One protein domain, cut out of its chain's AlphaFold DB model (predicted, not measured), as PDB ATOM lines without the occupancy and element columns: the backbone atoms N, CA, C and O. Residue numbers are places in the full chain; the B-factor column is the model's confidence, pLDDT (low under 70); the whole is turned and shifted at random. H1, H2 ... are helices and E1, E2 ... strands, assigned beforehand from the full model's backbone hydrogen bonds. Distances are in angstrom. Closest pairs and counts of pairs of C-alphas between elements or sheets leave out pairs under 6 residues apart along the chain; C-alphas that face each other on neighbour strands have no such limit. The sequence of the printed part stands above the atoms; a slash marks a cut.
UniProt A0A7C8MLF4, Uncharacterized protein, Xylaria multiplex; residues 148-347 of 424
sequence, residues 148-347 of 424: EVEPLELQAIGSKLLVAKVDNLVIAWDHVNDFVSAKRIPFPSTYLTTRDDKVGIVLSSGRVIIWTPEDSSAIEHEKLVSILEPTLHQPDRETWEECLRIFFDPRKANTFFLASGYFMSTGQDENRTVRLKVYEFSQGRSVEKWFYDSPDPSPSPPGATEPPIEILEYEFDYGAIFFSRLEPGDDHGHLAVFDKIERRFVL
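What this domain is: This is residues 148 to 347 of the 424 residues of an uncharacterized protein of Xylaria multiplex (UniProt A0A7C8MLF4). Four small sheets of four strands stand face to face in turn, like blades in part of a propeller: an open arc, with E1, E5, E9 and E13 on its inner side and E4, E8, E12 and E16 on its outer side. E13 and E1, at the two ends of the arc, are apart, and the helices H1 and H2 come between E8 and E9 along the chain, with H2 packed on the third sheet beside E10. The printed part has 200 residues, two named helices and sixteen named strands, ordered E1 to E8, H1, H2, E9 to E16; each sheet is antiparallel, in chain order. The class is mostly strand; the whole is compact, with a radius of gyration of the C-alphas of 17.4 A and spans of 57 by 38 by 34 A, only just elongated.

Where its parts are: E1 is residues 153 to 157, from C-alpha 153 at (43.762, -31.048, -28.496), E2 161 to 166, E3 169 to 174 and E4 179 to 184. E5 is 189 to 195, E6 198 to 203, E7 208 to 212 and E8 217 to 221. H1 is 224 to 228 and H2 234 to 242, 12.5 A long. E9 is 245 to 248, E10 255 to 265, 33.0 A, E11 272 to 282, 33.2 A, and E12 285 to 295, 31.3 A, which bends by 51 degrees at residue 288. E13 is 309 to 313, E14 320 to 326, E15 332 to 339, which bends by 61 degrees at 335, and E16 344 to 346, ending at C-alpha 346 (41.139, 2.753, -37.417).

How they stand to each other: The four sheets form a stack of sheets, face to face in turn, and each is a meander, each strand the antiparallel neighbour of the one before. In the hairpin E2 and E3, N 164 and O 171 are 3.0 A apart. The closest C-alphas of E1 and E5 are Ala 156 and Thr 193, 5.4 A. In E5 and E6, N 193 and O 200 are 3.0 A apart. The closest C-alphas of E6 and E9 are Gly 200 and Ile 246, 6.3 A. In E10 and E11, N 260 and O 277 are 3.1 A apart. H2 is on the strongly twisted third sheet at a height of 5.2 A, only just over none of its strands, with C-alphas 240 and 262 closest to E10, 5.3 A; H1 only grazes that sheet. In H1 and H2 every O i to N i+4 pair is within hydrogen-bond range. The closest C-alphas of E10 and E13 are Gly 261 and Ile 309, 6.2 A. In E14 and E15, N 323 and O 336 are 2.9 A apart.

The domain as a whole: The C-alphas of Asp 178 and Gln 268, the two farthest apart, are 58.8 A apart. The printed part has no cut, and the link E12 to E13 is long, 13 residues. The mean pLDDT of the printed part is 79.5, with 40 residues under 70, among them 297 to 305 and 326 to 334.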
ATOM      1  N   GLU A 148      51.883 -39.398 -23.269       79.75
ATOM      2  CA  GLU A 148      51.008 -40.400 -22.633       79.75
ATOM      3  C   GLU A 148      49.608 -39.828 -22.322       79.75
ATOM      4  O   GLU A 148      48.832 -40.427 -21.577       79.75
ATOM      5  N   VAL A 149      49.309 -38.619 -22.811       75.06
ATOM      6  CA  VAL A 149      48.124 -37.845 -22.437       75.06
ATOM      7  C   VAL A 149      47.172 -37.746 -23.622       75.06
ATOM      8  O   VAL A 149      47.476 -37.068 -24.599       75.06
ATOM      9  N   GLU A 150      46.005 -38.373 -23.491       73.44
ATOM     10  CA  GLU A 150      44.904 -38.326 -24.453       73.44
ATOM     11  C   GLU A 150      43.558 -38.130 -23.719       73.44
ATOM     12  O   GLU A 150      43.421 -38.581 -22.577       73.44
ATOM     13  N   PRO A 151      42.553 -37.473 -24.335       80.38
ATOM     14  CA  PRO A 151      42.597 -36.828 -25.650       80.38
ATOM     15  C   PRO A 151      43.377 -35.505 -25.605       80.38
ATOM     16  O   PRO A 151      43.104 -34.643 -24.770       80.38
ATOM     17  N   LEU A 152      44.337 -35.341 -26.516       82.69
ATOM     18  CA  LEU A 152      45.125 -34.119 -26.659       82.69
ATOM     19  C   LEU A 152      44.575 -33.263 -27.793       82.69
ATOM     20  O   LEU A 152      44.549 -33.720 -28.928       82.69
ATOM     21  N   GLU A 153      44.192 -32.021 -27.488       86.94
ATOM     22  CA  GLU A 153      43.762 -31.048 -28.496       86.94
ATOM     23  C   GLU A 153      44.866 -29.999 -28.684       86.94
ATOM     24  O   GLU A 153      45.160 -29.221 -27.764       86.94
ATOM     25  N   LEU A 154      45.486 -29.953 -29.867       85.88
ATOM     26  CA  LEU A 154      46.445 -28.893 -30.201       85.88
ATOM     27  C   LEU A 154      45.719 -27.537 -30.288       85.88
ATOM     28  O   LEU A 154      44.595 -27.464 -30.774       85.88
ATOM     29  N   GLN A 155      46.326 -26.449 -29.794       87.00
ATOM     30  CA  GLN A 155      45.654 -25.138 -29.691       87.00
ATOM     31  C   GLN A 155      46.349 -23.997 -30.430       87.00
ATOM     32  O   GLN A 155      45.678 -23.210 -31.091       87.00
ATOM     33  N   ALA A 156      47.670 -23.865 -30.299       85.38
ATOM     34  CA  ALA A 156      48.401 -22.771 -30.931       85.38
ATOM     35  C   ALA A 156      49.870 -23.134 -31.168       85.38
ATOM     36  O   ALA A 156      50.522 -23.689 -30.284       85.38
ATOM     37  N   ILE A 157      50.406 -22.763 -32.333       80.75
ATOM     38  CA  ILE A 157      51.821 -22.920 -32.678       80.75
ATOM     39  C   ILE A 157      52.487 -21.552 -32.859       80.75
ATOM     40  O   ILE A 157      52.003 -20.687 -33.585       80.75
ATOM     41  N   GLY A 158      53.598 -21.355 -32.155       79.44
ATOM     42  CA  GLY A 158      54.366 -20.117 -32.111       79.44
ATOM     43  C   GLY A 158      55.710 -20.210 -32.831       79.44
ATOM     44  O   GLY A 158      56.114 -21.252 -33.350       79.44
ATOM     45  N   SER A 159      56.474 -19.118 -32.772       76.69
ATOM     46  CA  SER A 159      57.884 -19.080 -33.184       76.69
ATOM     47  C   SER A 159      58.726 -20.157 -32.478       76.69
ATOM     48  O   SER A 159      59.565 -20.802 -33.119       76.69
ATOM     49  N   LYS A 160      58.468 -20.365 -31.178       87.00
ATOM     50  CA  LYS A 160      59.259 -21.198 -30.257       87.00
ATOM     51  C   LYS A 160      58.471 -22.269 -29.481       87.00
ATOM     52  O   LYS A 160      59.041 -23.323 -29.223       87.00
ATOM     53  N   LEU A 161      57.207 -22.025 -29.120       92.25
ATOM     54  CA  LEU A 161      56.376 -23.008 -28.404       92.25
ATOM     55  C   LEU A 161      55.249 -23.563 -29.287       92.25
ATOM     56  O   LEU A 161      54.606 -22.792 -29.999       92.25
ATOM     57  N   LEU A 162      54.928 -24.845 -29.138       92.69
ATOM     58  CA  LEU A 162      53.612 -25.419 -29.437       92.69
ATOM     59  C   LEU A 162      52.824 -25.551 -28.129       92.69
ATOM     60  O   LEU A 162      53.400 -25.919 -27.107       92.69
ATOM     61  N   VAL A 163      51.520 -25.274 -28.156       93.81
ATOM     62  CA  VAL A 163      50.625 -25.373 -26.994       93.81
ATOM     63  C   VAL A 163      49.424 -26.259 -27.314       93.81
ATOM     64  O   VAL A 163      48.783 -26.092 -28.354       93.81
ATOM     65  N   ALA A 164      49.093 -27.157 -26.388       91.94
ATOM     66  CA  ALA A 164      47.911 -28.016 -26.422       91.94
ATOM     67  C   ALA A 164      47.214 -28.054 -25.053       91.94
ATOM     68  O   ALA A 164      47.781 -27.619 -24.042       91.94
ATOM     69  N   LYS A 165      45.993 -28.592 -25.015       90.69
ATOM     70  CA  LYS A 165      45.205 -28.770 -23.787       90.69
ATOM     71  C   LYS A 165      44.684 -30.203 -23.645       90.69
ATOM     72  O   LYS A 165      44.364 -30.849 -24.639       90.69
ATOM     73  N   VAL A 166      44.544 -30.640 -22.394       90.12
ATOM     74  CA  VAL A 166      43.767 -31.815 -21.963       90.12
ATOM     75  C   VAL A 166      43.012 -31.415 -20.703       90.12
ATOM     76  O   VAL A 166      43.639 -31.105 -19.692       90.12
ATOM     77  N   ASP A 167      41.682 -31.373 -20.742       88.31
ATOM     78  CA  ASP A 167      40.836 -30.863 -19.652       88.31
ATOM     79  C   ASP A 167      41.319 -29.503 -19.084       88.31
ATOM     80  O   ASP A 167      41.185 -28.449 -19.702       88.31
ATOM     81  N   ASN A 168      41.900 -29.543 -17.879       90.88
ATOM     82  CA  ASN A 168      42.451 -28.424 -17.116       90.88
ATOM     83  C   ASN A 168      43.992 -28.485 -17.043       90.88
ATOM     84  O   ASN A 168      44.596 -27.995 -16.084       90.88
ATOM     85  N   LEU A 169      44.643 -29.128 -18.010       92.31
ATOM     86  CA  LEU A 169      46.090 -29.206 -18.171       92.31
ATOM     87  C   LEU A 169      46.476 -28.542 -19.494       92.31
ATOM     88  O   LEU A 169      46.009 -28.947 -20.554       92.31
ATOM     89  N   VAL A 170      47.344 -27.536 -19.429       94.56
ATOM     90  CA  VAL A 170      47.952 -26.910 -20.609       94.56
ATOM     91  C   VAL A 170      49.379 -27.422 -20.726       94.56
ATOM     92  O   VAL A 170      50.145 -27.316 -19.767       94.56
ATOM     93  N   ILE A 171      49.731 -27.977 -21.882       94.25
ATOM     94  CA  ILE A 171      51.069 -28.498 -22.177       94.25
ATOM     95  C   ILE A 171      51.721 -27.567 -23.198       94.25
ATOM     96  O   ILE A 171      51.079 -27.159 -24.167       94.25
ATOM     97  N   ALA A 172      52.982 -27.210 -22.962       95.25
ATOM     98  CA  ALA A 172      53.786 -26.394 -23.859       95.25
ATOM     99  C   ALA A 172      55.100 -27.113 -24.194       95.25
ATOM    100  O   ALA A 172      55.902 -27.394 -23.299       95.25
ATOM    101  N   TRP A 173      55.323 -27.371 -25.482       94.44
ATOM    102  CA  TRP A 173      56.586 -27.882 -26.017       94.44
ATOM    103  C   TRP A 173      57.402 -26.711 -26.544       94.44
ATOM    104  O   TRP A 173      57.000 -26.058 -27.504       94.44
ATOM    105  N   ASP A 174      58.556 -26.459 -25.938       93.31
ATOM    106  CA  ASP A 174      59.590 -25.609 -26.507       93.31
ATOM    107  C   ASP A 174      60.316 -26.378 -27.607       93.31
ATOM    108  O   ASP A 174      61.274 -27.119 -27.368       93.31
ATOM    109  N   HIS A 175      59.844 -26.192 -28.837       87.88
ATOM    110  CA  HIS A 175      60.383 -26.854 -30.018       87.88
ATOM    111  C   HIS A 175      61.665 -26.209 -30.544       87.88
ATOM    112  O   HIS A 175      62.181 -26.623 -31.583       87.88
ATOM    113  N   VAL A 176      62.227 -25.221 -29.842       87.75
ATOM    114  CA  VAL A 176      63.564 -24.680 -30.123       87.75
ATOM    115  C   VAL A 176      64.594 -25.298 -29.182       87.75
ATOM    116  O   VAL A 176      65.617 -25.779 -29.667       87.75
ATOM    117  N   ASN A 177      64.305 -25.341 -27.879       87.88
ATOM    118  CA  ASN A 177      65.216 -25.849 -26.846       87.88
ATOM    119  C   ASN A 177      64.990 -27.324 -26.454       87.88
ATOM    120  O   ASN A 177      65.749 -27.847 -25.642       87.88
ATOM    121  N   ASP A 178      63.974 -27.988 -27.014       87.69
ATOM    122  CA  ASP A 178      63.603 -29.386 -26.739       87.69
ATOM    123  C   ASP A 178      63.261 -29.661 -25.269       87.69
ATOM    124  O   ASP A 178      63.707 -30.630 -24.654       87.69
ATOM    125  N   PHE A 179      62.411 -28.795 -24.714       89.81
ATOM    126  CA  PHE A 179      61.872 -28.905 -23.360       89.81
ATOM    127  C   PHE A 179      60.339 -28.953 -23.377       89.81
ATOM    128  O   PHE A 179      59.698 -28.342 -24.229       89.81
ATOM    129  N   VAL A 180      59.740 -29.664 -22.421       91.31
ATOM    130  CA  VAL A 180      58.284 -29.776 -22.271       91.31
ATOM    131  C   VAL A 180      57.899 -29.368 -20.859       91.31
ATOM    132  O   VAL A 180      58.464 -29.864 -19.886       91.31
ATOM    133  N   SER A 181      56.915 -28.481 -20.750       93.12
ATOM    134  CA  SER A 181      56.364 -28.026 -19.475       93.12
ATOM    135  C   SER A 181      54.850 -28.188 -19.479       93.12
ATOM    136  O   SER A 181      54.207 -28.094 -20.525       93.12
ATOM    137  N   ALA A 182      54.263 -28.402 -18.306       92.44
ATOM    138  CA  ALA A 182      52.823 -28.562 -18.158       92.44
ATOM    139  C   ALA A 182      52.310 -27.749 -16.966       92.44
ATOM    140  O   ALA A 182      52.900 -27.756 -15.884       92.44
ATOM    141  N   LYS A 183      51.184 -27.058 -17.155       92.88
ATOM    142  CA  LYS A 183      50.546 -26.224 -16.138       92.88
ATOM    143  C   LYS A 183      49.097 -26.642 -15.948       92.88
ATOM    144  O   LYS A 183      48.279 -26.541 -16.860       92.88
ATOM    145  N   ARG A 184      48.761 -27.064 -14.728       92.44
ATOM    146  CA  ARG A 184      47.370 -27.286 -14.329       92.44
ATOM    147  C   ARG A 184      46.694 -25.936 -14.080       92.44
ATOM    148  O   ARG A 184      47.197 -25.138 -13.290       92.44
ATOM    149  N   ILE A 185      45.581 -25.689 -14.758       91.62
ATOM    150  CA  ILE A 185      44.763 -24.479 -14.633       91.62
ATOM    151  C   ILE A 185      43.545 -24.742 -13.725       91.62
ATOM    152  O   ILE A 185      43.090 -25.881 -13.622       91.62
ATOM    153  N   PRO A 186      43.028 -23.729 -13.002       88.19
ATOM    154  CA  PRO A 186      41.950 -23.928 -12.024       88.19
ATOM    155  C   PRO A 186      40.545 -24.044 -12.643       88.19
ATOM    156  O   PRO A 186      39.619 -24.481 -11.966       88.19
ATOM    157  N   PHE A 187      40.384 -23.639 -13.903       88.12
ATOM    158  CA  PHE A 187      39.139 -23.677 -14.677       88.12
ATOM    159  C   PHE A 187      39.473 -24.016 -16.137       88.12
ATOM    160  O   PHE A 187      40.615 -23.764 -16.532       88.12
ATOM    161  N   PRO A 188      38.510 -24.493 -16.948       90.25
ATOM    162  CA  PRO A 188      38.730 -24.736 -18.373       90.25
ATOM    163  C   PRO A 188      39.199 -23.479 -19.113       90.25
ATOM    164  O   PRO A 188      38.741 -22.369 -18.821       90.25
ATOM    165  N   SER A 189      40.095 -23.644 -20.086       91.12
ATOM    166  CA  SER A 189      40.519 -22.558 -20.975       91.12
ATOM    167  C   SER A 189      39.521 -22.353 -22.116       91.12
ATOM    168  O   SER A 189      39.200 -23.313 -22.814       91.12
ATOM    169  N   THR A 190      39.090 -21.114 -22.349       88.69
ATOM    170  CA  THR A 190      38.292 -20.722 -23.529       88.69
ATOM    171  C   THR A 190      39.160 -20.299 -24.710       88.69
ATOM    172  O   THR A 190      38.735 -20.420 -25.853       88.69
ATOM    173  N   TYR A 191      40.379 -19.816 -24.454       90.69
ATOM    174  CA  TYR A 191      41.330 -19.448 -25.499       90.69
ATOM    175  C   TYR A 191      42.771 -19.659 -25.034       90.69
ATOM    176  O   TYR A 191      43.115 -19.396 -23.877       90.69
ATOM    177  N   LEU A 192      43.614 -20.115 -25.958       91.75
ATOM    178  CA  LEU A 192      45.038 -20.358 -25.768       91.75
ATOM    179  C   LEU A 192      45.808 -19.757 -26.944       91.75
ATOM    180  O   LEU A 192      45.404 -19.885 -28.096       91.75
ATOM    181  N   THR A 193      46.920 -19.095 -26.646       91.75
ATOM    182  CA  THR A 193      47.814 -18.498 -27.644       91.75
ATOM    183  C   THR A 193      49.257 -18.543 -27.158       91.75
ATOM    184  O   THR A 193      49.522 -18.731 -25.968       91.75
ATOM    185  N   THR A 194      50.207 -18.359 -28.069       90.88
ATOM    186  CA  THR A 194      51.637 -18.400 -27.769       90.88
ATOM    187  C   THR A 194      52.410 -17.340 -28.543       90.88
ATOM    188  O   THR A 194      52.128 -17.061 -29.707       90.88
ATOM    189  N   ARG A 195      53.414 -16.756 -27.888       86.38
ATOM    190  CA  ARG A 195      54.413 -15.897 -28.519       86.38
ATOM    191  C   ARG A 195      55.757 -16.089 -27.843       86.38
ATOM    192  O   ARG A 195      55.871 -15.868 -26.640       86.38
ATOM    193  N   ASP A 196      56.773 -16.402 -28.640       86.19
ATOM    194  CA  ASP A 196      58.152 -16.575 -28.186       86.19
ATOM    195  C   ASP A 196      58.226 -17.536 -26.984       86.19
ATOM    196  O   ASP A 196      57.970 -18.720 -27.161       86.19
ATOM    197  N   ASP A 197      58.549 -17.070 -25.778       89.38
ATOM    198  CA  ASP A 197      58.640 -17.873 -24.550       89.38
ATOM    199  C   ASP A 197      57.344 -17.920 -23.711       89.38
ATOM    200  O   ASP A 197      57.368 -18.431 -22.593       89.38
ATOM    201  N   LYS A 198      56.222 -17.373 -24.201       91.38
ATOM    202  CA  LYS A 198      55.021 -17.114 -23.387       91.38
ATOM    203  C   LYS A 198      53.768 -17.776 -23.927       91.38
ATOM    204  O   LYS A 198      53.459 -17.688 -25.112       91.38
ATOM    205  N   VAL A 199      52.988 -18.330 -23.006       94.06
ATOM    206  CA  VAL A 199      51.635 -18.840 -23.233       94.06
ATOM    207  C   VAL A 199      50.629 -17.863 -22.626       94.06
ATOM    208  O   VAL A 199      50.720 -17.509 -21.448       94.06
ATOM    209  N   GLY A 200      49.671 -17.419 -23.436       93.19
ATOM    210  CA  GLY A 200      48.510 -16.648 -23.000       93.19
ATOM    211  C   GLY A 200      47.307 -17.572 -22.854       93.19
ATOM    212  O   GLY A 200      46.947 -18.259 -23.805       93.19
ATOM    213  N   ILE A 201      46.690 -17.587 -21.673       93.62
ATOM    214  CA  ILE A 201      45.545 -18.442 -21.346       93.62
ATOM    215  C   ILE A 201      44.373 -17.558 -20.915       93.62
ATOM    216  O   ILE A 201      44.498 -16.797 -19.955       93.62
ATOM    217  N   VAL A 202      43.224 -17.692 -21.576       91.44
ATOM    218  CA  VAL A 202      41.934 -17.175 -21.097       91.44
ATOM    219  C   VAL A 202      41.157 -18.336 -20.491       91.44
ATOM    220  O   VAL A 202      41.017 -19.385 -21.117       91.44
ATOM    221  N   LEU A 203      40.658 -18.159 -19.270       90.38
ATOM    222  CA  LEU A 203      39.810 -19.138 -18.590       90.38
ATOM    223  C   LEU A 203      38.329 -18.789 -18.753       90.38
ATOM    224  O   LEU A 203      37.974 -17.612 -18.730       90.38
ATOM    225  N   SER A 204      37.458 -19.801 -18.728       86.62
ATOM    226  CA  SER A 204      35.989 -19.653 -18.711       86.62
ATOM    227  C   SER A 204      35.437 -18.853 -17.526       86.62
ATOM    228  O   SER A 204      34.279 -18.467 -17.514       86.62
ATOM    229  N   SER A 205      36.266 -18.567 -16.518       82.50
ATOM    230  CA  SER A 205      35.933 -17.647 -15.425       82.50
ATOM    231  C   SER A 205      36.155 -16.162 -15.763       82.50
ATOM    232  O   SER A 205      35.913 -15.311 -14.900       82.50
ATOM    233  N   GLY A 206      36.650 -15.834 -16.962       80.62
ATOM    234  CA  GLY A 206      37.074 -14.486 -17.359       80.62
ATOM    235  C   GLY A 206      38.401 -14.042 -16.728       80.62
ATOM    236  O   GLY A 206      38.657 -12.845 -16.576       80.62
ATOM    237  N   ARG A 207      39.227 -14.998 -16.282       85.94
ATOM    238  CA  ARG A 207      40.596 -14.772 -15.783       85.94
ATOM    239  C   ARG A 207      41.604 -14.953 -16.911       85.94
ATOM    240  O   ARG A 207      41.388 -15.772 -17.801       85.94
ATOM    241  N   VAL A 208      42.724 -14.242 -16.821       89.25
ATOM    242  CA  VAL A 208      43.844 -14.360 -17.765       89.25
ATOM    243  C   VAL A 208      45.088 -14.822 -17.020       89.25
ATOM    244  O   VAL A 208      45.421 -14.278 -15.969       89.25
ATOM    245  N   ILE A 209      45.788 -15.811 -17.569       90.75
ATOM    246  CA  ILE A 209      47.090 -16.264 -17.077       90.75
ATOM    247  C   ILE A 209      48.112 -16.042 -18.187       90.75
ATOM    248  O   ILE A 209      47.935 -16.532 -19.300       90.75
ATOM    249  N   ILE A 210      49.197 -15.337 -17.868       91.88
ATOM    250  CA  ILE A 210      50.397 -15.291 -18.706       91.88
ATOM    251  C   ILE A 210      51.440 -16.198 -18.058       91.88
ATOM    252  O   ILE A 210      51.808 -15.983 -16.903       91.88
ATOM    253  N   TRP A 211      51.891 -17.224 -18.773       92.69
ATOM    254  CA  TRP A 211      52.797 -18.256 -18.266       92.69
ATOM    255  C   TRP A 211      54.064 -18.337 -19.121       92.69
ATOM    256  O   TRP A 211      53.972 -18.415 -20.344       92.69
ATOM    257  N   THR A 212      55.231 -18.354 -18.473       92.00
ATOM    258  CA  THR A 212      56.522 -18.669 -19.104       92.00
ATOM    259  C   THR A 212      56.928 -20.095 -18.694       92.00
ATOM    260  O   THR A 212      57.211 -20.324 -17.512       92.00
ATOM    261  N   PRO A 213      56.960 -21.071 -19.627       89.38
ATOM    262  CA  PRO A 213      57.272 -22.473 -19.336       89.38
ATOM    263  C   PRO A 213      58.629 -22.736 -18.670       89.38
ATOM    264  O   PRO A 213      58.692 -23.598 -17.795       89.38
ATOM    265  N   GLU A 214      59.685 -22.010 -19.062       84.06
ATOM    266  CA  GLU A 214      61.063 -22.203 -18.568       84.06
ATOM    267  C   GLU A 214      61.204 -21.815 -17.086       84.06
ATOM    268  O   GLU A 214      61.621 -22.624 -16.260       84.06
ATOM    269  N   ASP A 215      60.778 -20.602 -16.723       78.88
ATOM    270  CA  ASP A 215      60.887 -20.074 -15.353       78.88
ATOM    271  C   ASP A 215      59.846 -20.660 -14.382       78.88
ATOM    272  O   ASP A 215      59.829 -20.313 -13.199       78.88
ATOM    273  N   SER A 216      58.901 -21.471 -14.879       72.38
ATOM    274  CA  SER A 216      57.662 -21.858 -14.176       72.38
ATOM    275  C   SER A 216      56.838 -20.671 -13.634       72.38
ATOM    276  O   SER A 216      55.896 -20.857 -12.857       72.38
ATOM    277  N   SER A 217      57.165 -19.442 -14.043       71.94
ATOM    278  CA  SER A 217      56.531 -18.223 -13.561       71.94
ATOM    279  C   SER A 217      55.195 -18.006 -14.269       71.94
ATOM    280  O   SER A 217      55.054 -18.199 -15.480       71.94
ATOM    281  N   ALA A 218      54.179 -17.629 -13.498       73.25
ATOM    282  CA  ALA A 218      52.867 -17.296 -14.026       73.25
ATOM    283  C   ALA A 218      52.357 -16.016 -13.373       73.25
ATOM    284  O   ALA A 218      52.340 -15.890 -12.148       73.25
ATOM    285  N   ILE A 219      51.933 -15.079 -14.213       76.81
ATOM    286  CA  ILE A 219      51.252 -13.858 -13.808       76.81
ATOM    287  C   ILE A 219      49.763 -14.124 -14.005       76.81
ATOM    288  O   ILE A 219      49.265 -14.147 -15.132       76.81
ATOM    289  N   GLU A 220      49.066 -14.377 -12.901       74.56
ATOM    290  CA  GLU A 220      47.613 -14.512 -12.901       74.56
ATOM    291  C   GLU A 220      46.967 -13.137 -12.734       74.56
ATOM    292  O   GLU A 220      47.274 -12.388 -11.805       74.56
ATOM    293  N   HIS A 221      46.045 -12.819 -13.633       67.75
ATOM    294  CA  HIS A 221      45.169 -11.670 -13.522       67.75
ATOM    295  C   HIS A 221      43.825 -12.133 -12.942       67.75
ATOM    296  O   HIS A 221      43.156 -13.006 -13.508       67.75
ATOM    297  N   GLU A 222      43.431 -11.547 -11.805       62.84
ATOM    298  CA  GLU A 222      42.118 -11.768 -11.178       62.84
ATOM    299  C   GLU A 222      40.962 -11.487 -12.153       62.84
ATOM    300  O   GLU A 222      41.170 -10.809 -13.155       62.84
ATOM    301  N   LYS A 223      39.750 -12.008 -11.868       66.50
ATOM    302  CA  LYS A 223      38.591 -12.024 -12.793       66.50
ATOM    303  C   LYS A 223      38.398 -10.659 -13.465       66.50
ATOM    304  O   LYS A 223      37.813  -9.738 -12.888       66.50
ATOM    305  N   LEU A 224      38.889 -10.553 -14.701       69.12
ATOM    306  CA  LEU A 224      39.098  -9.267 -15.358       69.12
ATOM    307  C   LEU A 224      37.767  -8.624 -15.716       69.12
ATOM    308  O   LEU A 224      37.631  -7.416 -15.603       69.12
ATOM    309  N   VAL A 225      36.759  -9.433 -16.026       64.50
ATOM    310  CA  VAL A 225      35.382  -9.009 -16.307       64.50
ATOM    311  C   VAL A 225      34.840  -8.079 -15.221       64.50
ATOM    312  O   VAL A 225      34.410  -6.968 -15.503       64.50
ATOM    313  N   SER A 226      34.905  -8.503 -13.955       64.62
ATOM    314  CA  SER A 226      34.386  -7.735 -12.815       64.62
ATOM    315  C   SER A 226      35.188  -6.466 -12.511       64.62
ATOM    316  O   SER A 226      34.678  -5.582 -11.830       64.62
ATOM    317  N   ILE A 227      36.426  -6.377 -13.003       73.81
ATOM    318  CA  ILE A 227      37.341  -5.250 -12.777       73.81
ATOM    319  C   ILE A 227      37.238  -4.232 -13.923       73.81
ATOM    320  O   ILE A 227      37.186  -3.027 -13.687       73.81
ATOM    321  N   LEU A 228      37.216  -4.716 -15.164       78.94
ATOM    322  CA  LEU A 228      37.187  -3.912 -16.382       78.94
ATOM    323  C   LEU A 228      35.767  -3.440 -16.713       78.94
ATOM    324  O   LEU A 228      35.593  -2.297 -17.134       78.94
ATOM    325  N   GLU A 229      34.770  -4.302 -16.497       79.75
ATOM    326  CA  GLU A 229      33.380  -4.123 -16.927       79.75
ATOM    327  C   GLU A 229      32.352  -4.526 -15.839       79.75
ATOM    328  O   GLU A 229      31.515  -5.423 -16.022       79.75
ATOM    329  N   PRO A 230      32.367  -3.850 -14.673       77.81
ATOM    330  CA  PRO A 230      31.462  -4.158 -13.564       77.81
ATOM    331  C   PRO A 230      29.976  -3.945 -13.902       77.81
ATOM    332  O   PRO A 230      29.117  -4.567 -13.283       77.81
ATOM    333  N   THR A 231      29.669  -3.083 -14.877       79.88
ATOM    334  CA  THR A 231      28.305  -2.664 -15.243       79.88
ATOM    335  C   THR A 231      27.659  -3.481 -16.363       79.88
ATOM    336  O   THR A 231      26.518  -3.188 -16.705       79.88
ATOM    337  N   LEU A 232      28.352  -4.459 -16.963       80.38
ATOM    338  CA  LEU A 232      27.750  -5.294 -18.009       80.38
ATOM    339  C   LEU A 232      26.590  -6.136 -17.452       80.38
ATOM    340  O   LEU A 232      26.713  -6.736 -16.377       80.38
ATOM    341  N   HIS A 233      25.488  -6.204 -18.203       80.88
ATOM    342  CA  HIS A 233      24.393  -7.129 -17.922       80.88
ATOM    343  C   HIS A 233      24.824  -8.575 -18.198       80.88
ATOM    344  O   HIS A 233      25.796  -8.823 -18.905       80.88
ATOM    345  N   GLN A 234      24.122  -9.541 -17.600       79.38
ATOM    346  CA  GLN A 234      24.542 -10.944 -17.630       79.38
ATOM    347  C   GLN A 234      24.638 -11.558 -19.049       79.38
ATOM    348  O   GLN A 234      25.641 -12.225 -19.282       79.38
ATOM    349  N   PRO A 235      23.708 -11.309 -20.000       76.19
ATOM    350  CA  PRO A 235      23.817 -11.858 -21.357       76.19
ATOM    351  C   PRO A 235      25.027 -11.279 -22.099       76.19
ATOM    352  O   PRO A 235      25.921 -12.014 -22.503       76.19
ATOM    353  N   ASP A 236      25.121  -9.945 -22.153       78.94
ATOM    354  CA  ASP A 236      26.253  -9.206 -22.718       78.94
ATOM    355  C   ASP A 236      27.599  -9.702 -22.154       78.94
ATOM    356  O   ASP A 236      28.613  -9.726 -22.853       78.94
ATOM    357  N   ARG A 237      27.623 -10.058 -20.858       81.38
ATOM    358  CA  ARG A 237      28.819 -10.516 -20.139       81.38
ATOM    359  C   ARG A 237      29.264 -11.891 -20.608       81.38
ATOM    360  O   ARG A 237      30.467 -12.104 -20.698       81.38
ATOM    361  N   GLU A 238      28.330 -12.797 -20.861       79.25
ATOM    362  CA  GLU A 238      28.624 -14.141 -21.360       79.25
ATOM    363  C   GLU A 238      29.235 -14.039 -22.766       79.25
ATOM    364  O   GLU A 238      30.368 -14.483 -22.956       79.25
ATOM    365  N   THR A 239      28.610 -13.281 -23.679       77.88
ATOM    366  CA  THR A 239      29.178 -12.971 -25.008       77.88
ATOM    367  C   THR A 239      30.571 -12.329 -24.907       77.88
ATOM    368  O   THR A 239      31.494 -12.709 -25.630       77.88
ATOM    369  N   TRP A 240      30.766 -11.381 -23.980       83.00
ATOM    370  CA  TRP A 240      32.064 -10.731 -23.763       83.00
ATOM    371  C   TRP A 240      33.131 -11.689 -23.218       83.00
ATOM    372  O   TRP A 240      34.280 -11.608 -23.653       83.00
ATOM    373  N   GLU A 241      32.778 -12.571 -22.272       83.50
ATOM    374  CA  GLU A 241      33.668 -13.586 -21.686       83.50
ATOM    375  C   GLU A 241      34.108 -14.618 -22.745       83.50
ATOM    376  O   GLU A 241      35.290 -14.969 -22.802       83.50
ATOM    377  N   GLU A 242      33.205 -15.034 -23.637       81.31
ATOM    378  CA  GLU A 242      33.487 -15.954 -24.750       81.31
ATOM    379  C   GLU A 242      34.367 -15.326 -25.846       81.31
ATOM    380  O   GLU A 242      35.241 -15.996 -26.409       81.31
ATOM    381  N   CYS A 243      34.202 -14.029 -26.119       85.50
ATOM    382  CA  CYS A 243      34.975 -13.297 -27.129       85.50
ATOM    383  C   CYS A 243      36.361 -12.818 -26.644       85.50
ATOM    384  O   CYS A 243      37.076 -12.159 -27.397       85.50
ATOM    385  N   LEU A 244      36.789 -13.138 -25.416       89.06
ATOM    386  CA  LEU A 244      38.102 -12.726 -24.899       89.06
ATOM    387  C   LEU A 244      39.270 -13.367 -25.663       89.06
ATOM    388  O   LEU A 244      39.414 -14.591 -25.692       89.06
ATOM    389  N   ARG A 245      40.160 -12.540 -26.220       90.50
ATOM    390  CA  ARG A 245      41.399 -12.952 -26.905       90.50
ATOM    391  C   ARG A 245      42.603 -12.150 -26.406       90.50
ATOM    392  O   ARG A 245      42.493 -10.959 -26.110       90.50
ATOM    393  N   ILE A 246      43.756 -12.809 -26.301       91.88
ATOM    394  CA  ILE A 246      45.026 -12.221 -25.839       91.88
ATOM    395  C   ILE A 246      45.949 -12.024 -27.043       91.88
ATOM    396  O   ILE A 246      46.152 -12.957 -27.811       91.88
ATOM    397  N   PHE A 247      46.564 -10.847 -27.153       90.00
ATOM    398  CA  PHE A 247      47.508 -10.499 -28.217       90.00
ATOM    399  C   PHE A 247      48.765  -9.850 -27.631       90.00
ATOM    400  O   PHE A 247      48.725  -8.744 -27.094       90.00
ATOM    401  N   PHE A 248      49.909 -10.522 -27.709       87.56
ATOM    402  CA  PHE A 248      51.170 -10.017 -27.151       87.56
ATOM    403  C   PHE A 248      51.782  -8.899 -28.026       87.56
ATOM    404  O   PHE A 248      51.755  -8.984 -29.257       87.56
ATOM    405  N   ASP A 249      52.377  -7.856 -27.431       84.00
ATOM    406  CA  ASP A 249      53.024  -6.783 -28.210       84.00
ATOM    407  C   ASP A 249      54.375  -7.256 -28.798       84.00
ATOM    408  O   ASP A 249      55.278  -7.593 -28.028       84.00
ATOM    409  N   PRO A 250      54.585  -7.211 -30.132       69.38
ATOM    410  CA  PRO A 250      55.851  -7.609 -30.765       69.38
ATOM    411  C   PRO A 250      57.087  -6.822 -30.305       69.38
ATOM    412  O   PRO A 250      58.214  -7.261 -30.515       69.38
ATOM    413  N   ARG A 251      56.904  -5.631 -29.729       74.25
ATOM    414  CA  ARG A 251      57.981  -4.668 -29.432       74.25
ATOM    415  C   ARG A 251      58.233  -4.516 -27.936       74.25
ATOM    416  O   ARG A 251      59.230  -3.913 -27.540       74.25
ATOM    417  N   LYS A 252      57.322  -5.022 -27.102       81.06
ATOM    418  CA  LYS A 252      57.348  -4.899 -25.644       81.06
ATOM    419  C   LYS A 252      57.060  -6.263 -25.014       81.06
ATOM    420  O   LYS A 252      55.913  -6.594 -24.744       81.06
ATOM    421  N   ALA A 253      58.111  -7.015 -24.691       78.75
ATOM    422  CA  ALA A 253      58.001  -8.380 -24.159       78.75
ATOM    423  C   ALA A 253      57.070  -8.535 -22.933       78.75
ATOM    424  O   ALA A 253      56.511  -9.605 -22.715       78.75
ATOM    425  N   ASN A 254      56.899  -7.484 -22.122       83.69
ATOM    426  CA  ASN A 254      56.061  -7.494 -20.913       83.69
ATOM    427  C   ASN A 254      54.735  -6.733 -21.087       83.69
ATOM    428  O   ASN A 254      54.164  -6.265 -20.099       83.69
ATOM    429  N   THR A 255      54.267  -6.599 -22.332       87.94
ATOM    430  CA  THR A 255      52.992  -5.977 -22.687       87.94
ATOM    431  C   THR A 255      52.136  -6.937 -23.505       87.94
ATOM    432  O   THR A 255      52.607  -7.558 -24.456       87.94
ATOM    433  N   PHE A 256      50.859  -7.027 -23.151       91.38
ATOM    434  CA  PHE A 256      49.849  -7.719 -23.941       91.38
ATOM    435  C   PHE A 256      48.583  -6.875 -24.024       91.38
ATOM    436  O   PHE A 256      48.324  -6.015 -23.182       91.38
ATOM    437  N   PHE A 257      47.794  -7.139 -25.052       91.62
ATOM    438  CA  PHE A 257      46.485  -6.563 -25.266       91.62
ATOM    439  C   PHE A 257      45.444  -7.646 -25.012       91.62
ATOM    440  O   PHE A 257      45.578  -8.769 -25.495       91.62
ATOM    441  N   LEU A 258      44.417  -7.310 -24.243       92.69
ATOM    442  CA  LEU A 258      43.214  -8.121 -24.120       92.69
ATOM    443  C   LEU A 258      42.150  -7.473 -24.997       92.69
ATOM    444  O   LEU A 258      41.860  -6.290 -24.809       92.69
ATOM    445  N   ALA A 259      41.592  -8.216 -25.942       91.69
ATOM    446  CA  ALA A 259      40.504  -7.756 -26.790       91.69
ATOM    447  C   ALA A 259      39.250  -8.598 -26.555       91.69
ATOM    448  O   ALA A 259      39.344  -9.783 -26.243       91.69
ATOM    449  N   SER A 260      38.088  -7.973 -26.693       91.75
ATOM    450  CA  SER A 260      36.787  -8.645 -26.735       91.75
ATOM    451  C   SER A 260      35.765  -7.734 -27.421       91.75
ATOM    452  O   SER A 260      35.982  -6.523 -27.551       91.75
ATOM    453  N   GLY A 261      34.652  -8.306 -27.862       89.69
ATOM    454  CA  GLY A 261      33.504  -7.596 -28.404       89.69
ATOM    455  C   GLY A 261      32.205  -8.157 -27.839       89.69
ATOM    456  O   GLY A 261      32.170  -9.284 -27.352       89.69
ATOM    457  N   TYR A 262      31.143  -7.360 -27.886       87.81
ATOM    458  CA  TYR A 262      29.788  -7.783 -27.539       87.81
ATOM    459  C   TYR A 262      28.755  -6.890 -28.232       87.81
ATOM    460  O   TYR A 262      29.060  -5.761 -28.631       87.81
ATOM    461  N   PHE A 263      27.532  -7.389 -28.375       85.19
ATOM    462  CA  PHE A 263      26.409  -6.622 -28.908       85.19
ATOM    463  C   PHE A 263      25.643  -5.919 -27.778       85.19
ATOM    464  O   PHE A 263      25.647  -6.366 -26.635       85.19
ATOM    465  N   MET A 264      24.984  -4.807 -28.096       82.19
ATOM    466  CA  MET A 264      24.153  -4.034 -27.173       82.19
ATOM    467  C   MET A 264      22.902  -3.511 -27.880       82.19
ATOM    468  O   MET A 264      22.979  -2.981 -28.991       82.19
ATOM    469  N   SER A 265      21.762  -3.561 -27.195       74.75
ATOM    470  CA  SER A 265      20.509  -2.958 -27.664       74.75
ATOM    471  C   SER A 265      20.322  -1.565 -27.060       74.75
ATOM    472  O   SER A 265      20.161  -1.425 -25.845       74.75
ATOM    473  N   THR A 266      20.314  -0.513 -27.885       63.91
ATOM    474  CA  THR A 266      20.130   0.871 -27.411       63.91
ATOM    475  C   THR A 266      18.654   1.273 -27.337       63.91
ATOM    476  O   THR A 266      18.181   2.118 -28.089       63.91
ATOM    477  N   GLY A 267      17.931   0.716 -26.363       61.00
ATOM    478  CA  GLY A 267      16.579   1.165 -26.010       61.00
ATOM    479  C   GLY A 267      15.459   0.592 -26.886       61.00
ATOM    480  O   GLY A 267      15.465  -0.594 -27.195       61.00
ATOM    481  N   GLN A 268      14.448   1.417 -27.193       53.94
ATOM    482  CA  GLN A 268      13.235   0.996 -27.918       53.94
ATOM    483  C   GLN A 268      13.400   0.909 -29.442       53.94
ATOM    484  O   GLN A 268      12.514   0.364 -30.096       53.94
ATOM    485  N   ASP A 269      14.495   1.428 -30.000       54.12
ATOM    486  CA  ASP A 269      14.790   1.296 -31.425       54.12
ATOM    487  C   ASP A 269      15.506  -0.033 -31.702       54.12
ATOM    488  O   ASP A 269      16.404  -0.435 -30.963       54.12
ATOM    489  N   GLU A 270      15.181  -0.666 -32.830       59.41
ATOM    490  CA  GLU A 270      15.822  -1.898 -33.333       59.41
ATOM    491  C   GLU A 270      17.301  -1.696 -33.745       59.41
ATOM    492  O   GLU A 270      17.975  -2.626 -34.189       59.41
ATOM    493  N   ASN A 271      17.833  -0.481 -33.563       65.81
ATOM    494  CA  ASN A 271      19.233  -0.133 -33.775       65.81
ATOM    495  C   ASN A 271      20.118  -0.791 -32.709       65.81
ATOM    496  O   ASN A 271      20.361  -0.252 -31.627       65.81
ATOM    497  N   ARG A 272      20.622  -1.975 -33.039       78.44
ATOM    498  CA  ARG A 272      21.639  -2.693 -32.273       78.44
ATOM    499  C   ARG A 272      23.024  -2.105 -32.562       78.44
ATOM    500  O   ARG A 272      23.296  -1.634 -33.665       78.44
ATOM    501  N   THR A 273      23.905  -2.119 -31.567       84.00
ATOM    502  CA  THR A 273      25.295  -1.653 -31.698       84.00
ATOM    503  C   THR A 273      26.270  -2.744 -31.282       84.00
ATOM    504  O   THR A 273      26.018  -3.490 -30.339       84.00
ATOM    505  N   VAL A 274      27.394  -2.833 -31.985       86.44
ATOM    506  CA  VAL A 274      28.526  -3.689 -31.629       86.44
ATOM    507  C   VAL A 274      29.543  -2.843 -30.886       86.44
ATOM    508  O   VAL A 274      30.001  -1.828 -31.412       86.44
ATOM    509  N   ARG A 275      29.920  -3.263 -29.679       89.44
ATOM    510  CA  ARG A 275      30.943  -2.603 -28.870       89.44
ATOM    511  C   ARG A 275      32.180  -3.475 -28.775       89.44
ATOM    512  O   ARG A 275      32.175  -4.539 -28.157       89.44
ATOM    513  N   LEU A 276      33.260  -2.981 -29.359       89.69
ATOM    514  CA  LEU A 276      34.576  -3.604 -29.362       89.69
ATOM    515  C   LEU A 276      35.457  -2.925 -28.320       89.69
ATOM    516  O   LEU A 276      35.400  -1.704 -28.164       89.69
ATOM    517  N   LYS A 277      36.274  -3.693 -27.595       91.69
ATOM    518  CA  LYS A 277      37.167  -3.173 -26.553       91.69
ATOM    519  C   LYS A 277      38.551  -3.793 -26.633       91.69
ATOM    520  O   LYS A 277      38.694  -4.986 -26.879       91.69
ATOM    521  N   VAL A 278      39.559  -2.967 -26.362       91.88
ATOM    522  CA  VAL A 278      40.960  -3.378 -26.214       91.88
ATOM    523  C   VAL A 278      41.529  -2.760 -24.940       91.88
ATOM    524  O   VAL A 278      41.288  -1.588 -24.654       91.88
ATOM    525  N   TYR A 279      42.306  -3.533 -24.185       91.75
ATOM    526  CA  TYR A 279      42.968  -3.107 -22.951       91.75
ATOM    527  C   TYR A 279      44.465  -3.424 -23.043       91.75
ATOM    528  O   TYR A 279      44.821  -4.585 -23.238       91.75
ATOM    529  N   GLU A 280      45.346  -2.429 -22.887       91.75
ATOM    530  CA  GLU A 280      46.796  -2.655 -22.771       91.75
ATOM    531  C   GLU A 280      47.128  -3.009 -21.318       91.75
ATOM    532  O   GLU A 280      46.833  -2.252 -20.388       91.75
ATOM    533  N   PHE A 281      47.779  -4.152 -21.126       89.19
ATOM    534  CA  PHE A 281      48.374  -4.566 -19.865       89.19
ATOM    535  C   PHE A 281      49.894  -4.512 -19.975       89.19
ATOM    536  O   PHE A 281      50.473  -5.019 -20.931       89.19
ATOM    537  N   SER A 282      50.559  -3.938 -18.975       85.31
ATOM    538  CA  SER A 282      52.018  -3.895 -18.876       85.31
ATOM    539  C   SER A 282      52.447  -4.226 -17.453       85.31
ATOM    540  O   SER A 282      51.854  -3.729 -16.496       85.31
ATOM    541  N   GLN A 283      53.462  -5.082 -17.300       76.62
ATOM    542  CA  GLN A 283      53.978  -5.506 -15.985       76.62
ATOM    543  C   GLN A 283      52.877  -6.024 -15.026       76.62
ATOM    544  O   GLN A 283      52.884  -5.731 -13.832       76.62
ATOM    545  N   GLY A 284      51.891  -6.757 -15.556       66.44
ATOM    546  CA  GLY A 284      50.779  -7.305 -14.769       66.44
ATOM    547  C   GLY A 284      49.669  -6.306 -14.400       66.44
ATOM    548  O   GLY A 284      48.722  -6.683 -13.715       66.44
ATOM    549  N   ARG A 285      49.731  -5.045 -14.849       72.19
ATOM    550  CA  ARG A 285      48.725  -4.008 -14.551       72.19
ATOM    551  C   ARG A 285      48.026  -3.533 -15.818       72.19
ATOM    552  O   ARG A 285      48.672  -3.410 -16.854       72.19
ATOM    553  N   SER A 286      46.727  -3.241 -15.730       75.06
ATOM    554  CA  SER A 286      46.021  -2.511 -16.793       75.06
ATOM    555  C   SER A 286      46.579  -1.086 -16.863       75.06
ATOM    556  O   SER A 286      46.796  -0.463 -15.821       75.06
ATOM    557  N   VAL A 287      46.865  -0.608 -18.073       74.38
ATOM    558  CA  VAL A 287      47.497   0.696 -18.328       74.38
ATOM    559  C   VAL A 287      46.502   1.627 -19.003       74.38
ATOM    560  O   VAL A 287      46.198   2.696 -18.483       74.38
ATOM    561  N   GLU A 288      45.975   1.195 -20.146       82.50
ATOM    562  CA  GLU A 288      45.109   1.982 -21.021       82.50
ATOM    563  C   GLU A 288      43.995   1.096 -21.590       82.50
ATOM    564  O   GLU A 288      44.112  -0.133 -21.634       82.50
ATOM    565  N   LYS A 289      42.888   1.726 -21.997       90.31
ATOM    566  CA  LYS A 289      41.735   1.048 -22.591       90.31
ATOM    567  C   LYS A 289      41.121   1.871 -23.712       90.31
ATOM    568  O   LYS A 289      41.022   3.092 -23.606       90.31
ATOM    569  N   TRP A 290      40.635   1.176 -24.728       92.31
ATOM    570  CA  TRP A 290      39.943   1.737 -25.879       92.31
ATOM    571  C   TRP A 290      38.642   0.990 -26.098       92.31
ATOM    572  O   TRP A 290      38.544  -0.208 -25.830       92.31
ATOM    573  N   PHE A 291      37.654   1.703 -26.620       90.94
ATOM    574  CA  PHE A 291      36.417   1.119 -27.103       90.94
ATOM    575  C   PHE A 291      36.049   1.746 -28.444       90.94
ATOM    576  O   PHE A 291      36.442   2.879 -28.734       90.94
ATOM    577  N   TYR A 292      35.302   1.000 -29.242       86.69
ATOM    578  CA  TYR A 292      34.677   1.471 -30.465       86.69
ATOM    579  C   TYR A 292      33.265   0.904 -30.540       86.69
ATOM    580  O   TYR A 292      33.065  -0.289 -30.307       86.69
ATOM    581  N   ASP A 293      32.312   1.776 -30.857       86.94
ATOM    582  CA  ASP A 293      30.906   1.437 -31.017       86.94
ATOM    583  C   ASP A 293      30.547   1.596 -32.496       86.94
ATOM    584  O   ASP A 293      30.627   2.699 -33.040       86.94
ATOM    585  N   SER A 294      30.148   0.499 -33.135       78.75
ATOM    586  CA  SER A 294      29.611   0.484 -34.496       78.75
ATOM    587  C   SER A 294      28.106   0.218 -34.448       78.75
ATOM    588  O   SER A 294      27.671  -0.580 -33.614       78.75
ATOM    589  N   PRO A 295      27.291   0.779 -35.357       78.81
ATOM    590  CA  PRO A 295      26.008   0.173 -35.699       78.81
ATOM    591  C   PRO A 295      26.217  -1.301 -36.082       78.81
ATOM    592  O   PRO A 295      27.224  -1.626 -36.716       78.81
ATOM    593  N   ASP A 296      25.295  -2.182 -35.695       74.31
ATOM    594  CA  ASP A 296      25.255  -3.556 -36.200       74.31
ATOM    595  C   ASP A 296      24.818  -3.512 -37.677       74.31
ATOM    596  O   ASP A 296      23.695  -3.085 -37.954       74.31
ATOM    597  N   PRO A 297      25.679  -3.883 -38.647       63.50
ATOM    598  CA  PRO A 297      25.368  -3.722 -40.069       63.50
ATOM    599  C   PRO A 297      24.281  -4.687 -40.567       63.50
ATOM    600  O   PRO A 297      23.752  -4.495 -41.658       63.50
ATOM    601  N   SER A 298      23.966  -5.729 -39.793       67.69
ATOM    602  CA  SER A 298      23.089  -6.831 -40.195       67.69
ATOM    603  C   SER A 298      22.363  -7.386 -38.954       67.69
ATOM    604  O   SER A 298      22.672  -8.484 -38.485       67.69
ATOM    605  N   PRO A 299      21.455  -6.621 -38.316       66.62
ATOM    606  CA  PRO A 299      20.844  -7.027 -37.053       66.62
ATOM    607  C   PRO A 299      20.132  -8.378 -37.189       66.62
ATOM    608  O   PRO A 299      19.229  -8.544 -38.012       66.62
ATOM    609  N   SER A 300      20.548  -9.351 -36.372       67.31
ATOM    610  CA  SER A 300      19.923 -10.676 -36.331       67.31
ATOM    611  C   SER A 300      18.429 -10.542 -36.002       67.31
ATOM    612  O   SER A 300      18.080  -9.762 -35.110       67.31
ATOM    613  N   PRO A 301      17.531 -11.300 -36.663       65.25
ATOM    614  CA  PRO A 301      16.105 -11.227 -36.370       65.25
ATOM    615  C   PRO A 301      15.824 -11.621 -34.907       65.25
ATOM    616  O   PRO A 301      16.543 -12.464 -34.356       65.25
ATOM    617  N   PRO A 302      14.782 -11.059 -34.262       61.69
ATOM    618  CA  PRO A 302      14.503 -11.308 -32.849       61.69
ATOM    619  C   PRO A 302      14.418 -12.803 -32.510       61.69
ATOM    620  O   PRO A 302      13.571 -13.524 -33.037       61.69
ATOM    621  N   GLY A 303      15.291 -13.262 -31.609       60.31
ATOM    622  CA  GLY A 303      15.363 -14.660 -31.169       60.31
ATOM    623  C   GLY A 303      16.306 -15.568 -31.968       60.31
ATOM    624  O   GLY A 303      16.437 -16.735 -31.609       60.31
ATOM    625  N   ALA A 304      16.987 -15.070 -33.006       66.69
ATOM    626  CA  ALA A 304      18.130 -15.771 -33.590       66.69
ATOM    627  C   ALA A 304      19.380 -15.621 -32.703       66.69
ATOM    628  O   ALA A 304      19.589 -14.574 -32.089       66.69
ATOM    629  N   THR A 305      20.220 -16.659 -32.662       67.94
ATOM    630  CA  THR A 305      21.513 -16.620 -31.967       67.94
ATOM    631  C   THR A 305      22.391 -15.506 -32.537       67.94
ATOM    632  O   THR A 305      22.431 -15.286 -33.751       67.94
ATOM    633  N   GLU A 306      23.096 -14.795 -31.662       70.75
ATOM    634  CA  GLU A 306      24.041 -13.759 -32.069       70.75
ATOM    635  C   GLU A 306      25.223 -14.402 -32.826       70.75
ATOM    636  O   GLU A 306      25.752 -15.413 -32.359       70.75
ATOM    637  N   PRO A 307      25.652 -13.868 -33.985       70.31
ATOM    638  CA  PRO A 307      26.844 -14.369 -34.658       70.31
ATOM    639  C   PRO A 307      28.087 -14.049 -33.816       70.31
ATOM    640  O   PRO A 307      28.162 -12.956 -33.244       70.31
ATOM    641  N   PRO A 308      29.076 -14.954 -33.736       72.81
ATOM    642  CA  PRO A 308      30.268 -14.717 -32.938       72.81
ATOM    643  C   PRO A 308      31.072 -13.536 -33.495       72.81
ATOM    644  O   PRO A 308      31.221 -13.374 -34.712       72.81
ATOM    645  N   ILE A 309      31.621 -12.731 -32.583       79.25
ATOM    646  CA  ILE A 309      32.627 -11.725 -32.922       79.25
ATOM    647  C   ILE A 309      33.972 -12.441 -32.960       79.25
ATOM    648  O   ILE A 309      34.507 -12.890 -31.946       79.25
ATOM    649  N   GLU A 310      34.505 -12.558 -34.162       77.19
ATOM    650  CA  GLU A 310      35.816 -13.112 -34.418       77.19
ATOM    651  C   GLU A 310      36.870 -12.010 -34.237       77.19
ATOM    652  O   GLU A 310      36.674 -10.854 -34.621       77.19
ATOM    653  N   ILE A 311      37.989 -12.358 -33.596       76.12
ATOM    654  CA  ILE A 311      39.066 -11.415 -33.305       76.12
ATOM    655  C   ILE A 311      40.398 -12.079 -33.643       76.12
ATOM    656  O   ILE A 311      40.761 -13.087 -33.034       76.12
ATOM    657  N   LEU A 312      41.113 -11.503 -34.608       71.31
ATOM    658  CA  LEU A 312      42.330 -12.057 -35.208       71.31
ATOM    659  C   LEU A 312      43.494 -11.061 -35.121       71.31
ATOM    660  O   LEU A 312      43.297  -9.863 -34.923       71.31
ATOM    661  N   GLU A 313      44.720 -11.543 -35.304       64.88
ATOM    662  CA  GLU A 313      45.937 -10.725 -35.329       64.88
ATOM    663  C   GLU A 313      46.589 -10.770 -36.711       64.88
ATOM    664  O   GLU A 313      46.557 -11.799 -37.382       64.88
ATOM    665  N   TYR A 314      47.210  -9.668 -37.147       57.91
ATOM    666  CA  TYR A 314      47.958  -9.688 -38.405       57.91
ATOM    667  C   TYR A 314      49.270 -10.473 -38.263       57.91
ATOM    668  O   TYR A 314      50.218  -9.988 -37.649       57.91
ATOM    669  N   GLU A 315      49.361 -11.656 -38.873       48.12
ATOM    670  CA  GLU A 315      50.526 -12.550 -38.744       48.12
ATOM    671  C   GLU A 315      51.859 -11.959 -39.243       48.12
ATOM    672  O   GLU A 315      52.933 -12.445 -38.879       48.12
ATOM    673  N   PHE A 316      51.824 -10.940 -40.110       43.75
ATOM    674  CA  PHE A 316      53.037 -10.442 -40.762       43.75
ATOM    675  C   PHE A 316      53.876  -9.518 -39.868       43.75
ATOM    676  O   PHE A 316      55.104  -9.605 -39.871       43.75
ATOM    677  N   ASP A 317      53.234  -8.630 -39.105       48.75
ATOM    678  CA  ASP A 317      53.917  -7.681 -38.213       48.75
ATOM    679  C   ASP A 317      53.396  -7.687 -36.769       48.75
ATOM    680  O   ASP A 317      54.026  -7.089 -35.892       48.75
ATOM    681  N   TYR A 318      52.291  -8.394 -36.497       59.53
ATOM    682  CA  TYR A 318      51.582  -8.395 -35.216       59.53
ATOM    683  C   TYR A 318      51.284  -6.966 -34.731       59.53
ATOM    684  O   TYR A 318      51.336  -6.684 -33.532       59.53
ATOM    685  N   GLY A 319      51.037  -6.036 -35.658       63.12
ATOM    686  CA  GLY A 319      50.801  -4.616 -35.406       63.12
ATOM    687  C   GLY A 319      49.332  -4.275 -35.165       63.12
ATOM    688  O   GLY A 319      49.045  -3.330 -34.433       63.12
ATOM    689  N   ALA A 320      48.409  -5.074 -35.704       70.75
ATOM    690  CA  ALA A 320      46.970  -4.821 -35.655       70.75
ATOM    691  C   ALA A 320      46.162  -6.015 -35.121       70.75
ATOM    692  O   ALA A 320      46.549  -7.171 -35.299       70.75
ATOM    693  N   ILE A 321      45.028  -5.702 -34.489       74.56
ATOM    694  CA  ILE A 321      43.966  -6.645 -34.115       74.56
ATOM    695  C   ILE A 321      42.763  -6.360 -35.022       74.56
ATOM    696  O   ILE A 321      42.281  -5.226 -35.061       74.56
ATOM    697  N   PHE A 322      42.280  -7.368 -35.738       77.19
ATOM    698  CA  PHE A 322      41.078  -7.294 -36.566       77.19
ATOM    699  C   PHE A 322      39.868  -7.797 -35.796       77.19
ATOM    700  O   PHE A 322      39.976  -8.753 -35.033       77.19
ATOM    701  N   PHE A 323      38.721  -7.173 -36.041       77.00
ATOM    702  CA  PHE A 323      37.428  -7.597 -35.526       77.00
ATOM    703  C   PHE A 323      36.490  -7.838 -36.707       77.00
ATOM    704  O   PHE A 323      36.211  -6.921 -37.489       77.00
ATOM    705  N   SER A 324      36.008  -9.068 -36.818       74.81
ATOM    706  CA  SER A 324      35.090  -9.549 -37.847       74.81
ATOM    707  C   SER A 324      33.829 -10.114 -37.200       74.81
ATOM    708  O   SER A 324      33.811 -10.540 -36.045       74.81
ATOM    709  N   ARG A 325      32.745 -10.114 -37.963       72.06
ATOM    710  CA  ARG A 325      31.518 -10.845 -37.673       72.06
ATOM    711  C   ARG A 325      31.452 -12.040 -38.614       72.06
ATOM    712  O   ARG A 325      31.583 -11.859 -39.821       72.06
ATOM    713  N   LEU A 326      31.222 -13.229 -38.066       65.19
ATOM    714  CA  LEU A 326      31.007 -14.435 -38.864       65.19
ATOM    715  C   LEU A 326      29.547 -14.466 -39.351       65.19
ATOM    716  O   LEU A 326      28.645 -14.724 -38.552       65.19
ATOM    717  N   GLU A 327      29.285 -14.172 -40.628       61.34
ATOM    718  CA  GLU A 327      27.925 -14.282 -41.180       61.34
ATOM    719  C   GLU A 327      27.626 -15.706 -41.696       61.34
ATOM    720  O   GLU A 327      28.540 -16.423 -42.116       61.34
ATOM    721  N   PRO A 328      26.352 -16.159 -41.697       50.31
ATOM    722  CA  PRO A 328      25.983 -17.456 -42.263       50.31
ATOM    723  C   PRO A 328      26.176 -17.463 -43.787       50.31
ATOM    724  O   PRO A 328      25.316 -17.001 -44.537       50.31
ATOM    725  N   GLY A 329      27.305 -18.004 -44.244       53.06
ATOM    726  CA  GLY A 329      27.714 -17.950 -45.648       53.06
ATOM    727  C   GLY A 329      29.146 -17.466 -45.891       53.06
ATOM    728  O   GLY A 329      29.422 -17.033 -47.001       53.06
ATOM    729  N   ASP A 330      30.023 -17.537 -44.890       49.41
ATOM    730  CA  ASP A 330      31.477 -17.291 -44.950       49.41
ATOM    731  C   ASP A 330      31.923 -15.874 -45.365       49.41
ATOM    732  O   ASP A 330      33.118 -15.599 -45.468       49.41
ATOM    733  N   ASP A 331      30.989 -14.933 -45.519       49.59
ATOM    734  CA  ASP A 331      31.315 -13.513 -45.622       49.59
ATOM    735  C   ASP A 331      31.651 -12.955 -44.225       49.59
ATOM    736  O   ASP A 331      30.803 -12.850 -43.334       49.59
ATOM    737  N   HIS A 332      32.917 -12.582 -44.020       54.28
ATOM    738  CA  HIS A 332      33.373 -11.951 -42.781       54.28
ATOM    739  C   HIS A 332      33.052 -10.449 -42.805       54.28
ATOM    740  O   HIS A 332      33.775  -9.646 -43.401       54.28
ATOM    741  N   GLY A 333      31.989 -10.040 -42.112       60.28
ATOM    742  CA  GLY A 333      31.635  -8.628 -41.963       60.28
ATOM    743  C   GLY A 333      32.697  -7.877 -41.154       60.28
ATOM    744  O   GLY A 333      32.831  -8.101 -39.951       60.28
ATOM    745  N   HIS A 334      33.462  -6.983 -41.785       67.88
ATOM    746  CA  HIS A 334      34.473  -6.178 -41.091       67.88
ATOM    747  C   HIS A 334      33.824  -5.199 -40.099       67.88
ATOM    748  O   HIS A 334      33.032  -4.347 -40.494       67.88
ATOM    749  N   LEU A 335      34.200  -5.289 -38.818       71.81
ATOM    750  CA  LEU A 335      33.684  -4.415 -37.760       71.81
ATOM    751  C   LEU A 335      34.659  -3.275 -37.442       71.81
ATOM    752  O   LEU A 335      34.264  -2.111 -37.427       71.81
ATOM    753  N   ALA A 336      35.931  -3.597 -37.177       74.25
ATOM    754  CA  ALA A 336      36.983  -2.608 -36.932       74.25
ATOM    755  C   ALA A 336      38.395  -3.203 -37.030       74.25
ATOM    756  O   ALA A 336      38.592  -4.418 -36.986       74.25
ATOM    757  N   VAL A 337      39.392  -2.316 -37.051       78.31
ATOM    758  CA  VAL A 337      40.806  -2.653 -36.841       78.31
ATOM    759  C   VAL A 337      41.337  -1.828 -35.674       78.31
ATOM    760  O   VAL A 337      41.131  -0.615 -35.641       78.31
ATOM    761  N   PHE A 338      42.030  -2.449 -34.722       77.62
ATOM    762  CA  PHE A 338      42.781  -1.752 -33.679       77.62
ATOM    763  C   PHE A 338      44.278  -1.789 -33.984       77.62
ATOM    764  O   PHE A 338      44.899  -2.851 -34.003       77.62
ATOM    765  N   ASP A 339      44.862  -0.613 -34.187       76.81
ATOM    766  CA  ASP A 339      46.290  -0.411 -34.385       76.81
ATOM    767  C   ASP A 339      46.996  -0.366 -33.017       76.81
ATOM    768  O   ASP A 339      46.828   0.578 -32.236       76.81
ATOM    769  N   LYS A 340      47.808  -1.389 -32.717       77.12
ATOM    770  CA  LYS A 340      48.598  -1.487 -31.475       77.12
ATOM    771  C   LYS A 340      49.852  -0.607 -31.504       77.12
ATOM    772  O   LYS A 340      50.524  -0.449 -30.478       77.12
ATOM    773  N   ILE A 341      50.218  -0.053 -32.659       72.44
ATOM    774  CA  ILE A 341      51.305   0.914 -32.806       72.44
ATOM    775  C   ILE A 341      50.817   2.299 -32.402       72.44
ATOM    776  O   ILE A 341      51.374   2.878 -31.469       72.44
ATOM    777  N   GLU A 342      49.750   2.762 -33.044       75.81
ATOM    778  CA  GLU A 342      49.153   4.084 -32.830       75.81
ATOM    779  C   GLU A 342      48.144   4.123 -31.666       75.81
ATOM    780  O   GLU A 342      47.636   5.194 -31.335       75.81
ATOM    781  N   ARG A 343      47.863   2.977 -31.022       75.44
ATOM    782  CA  ARG A 343      46.931   2.829 -29.884       75.44
ATOM    783  C   ARG A 343      45.538   3.392 -30.174       75.44
ATOM    784  O   ARG A 343      45.009   4.213 -29.421       75.44
ATOM    785  N   ARG A 344      44.939   2.982 -31.289       81.12
ATOM    786  CA  ARG A 344      43.619   3.477 -31.699       81.12
ATOM    787  C   ARG A 344      42.891   2.500 -32.603       81.12
ATOM    788  O   ARG A 344      43.510   1.751 -33.351       81.12
ATOM    789  N   PHE A 345      41.566   2.583 -32.590       75.94
ATOM    790  CA  PHE A 345      40.766   2.013 -33.664       75.94
ATOM    791  C   PHE A 345      40.938   2.843 -34.945       75.94
ATOM    792  O   PHE A 345      40.969   4.076 -34.901       75.94
ATOM    793  N   VAL A 346      41.073   2.161 -36.078       71.62
ATOM    794  CA  VAL A 346      41.139   2.753 -37.417       71.62
ATOM    795  C   VAL A 346      39.738   2.676 -38.013       71.62
ATOM    796  O   VAL A 346      39.223   1.586 -38.245       71.62
ATOM    797  N   LEU A 347      39.107   3.840 -38.188       59.19
ATOM    798  CA  LEU A 347      37.656   3.942 -38.404       59.19
ATOM    799  C   LEU A 347      37.241   4.189 -39.858       59.19
ATOM    800  O   LEU A 347      36.060   4.091 -40.171       59.19
TER     801      LEU A 347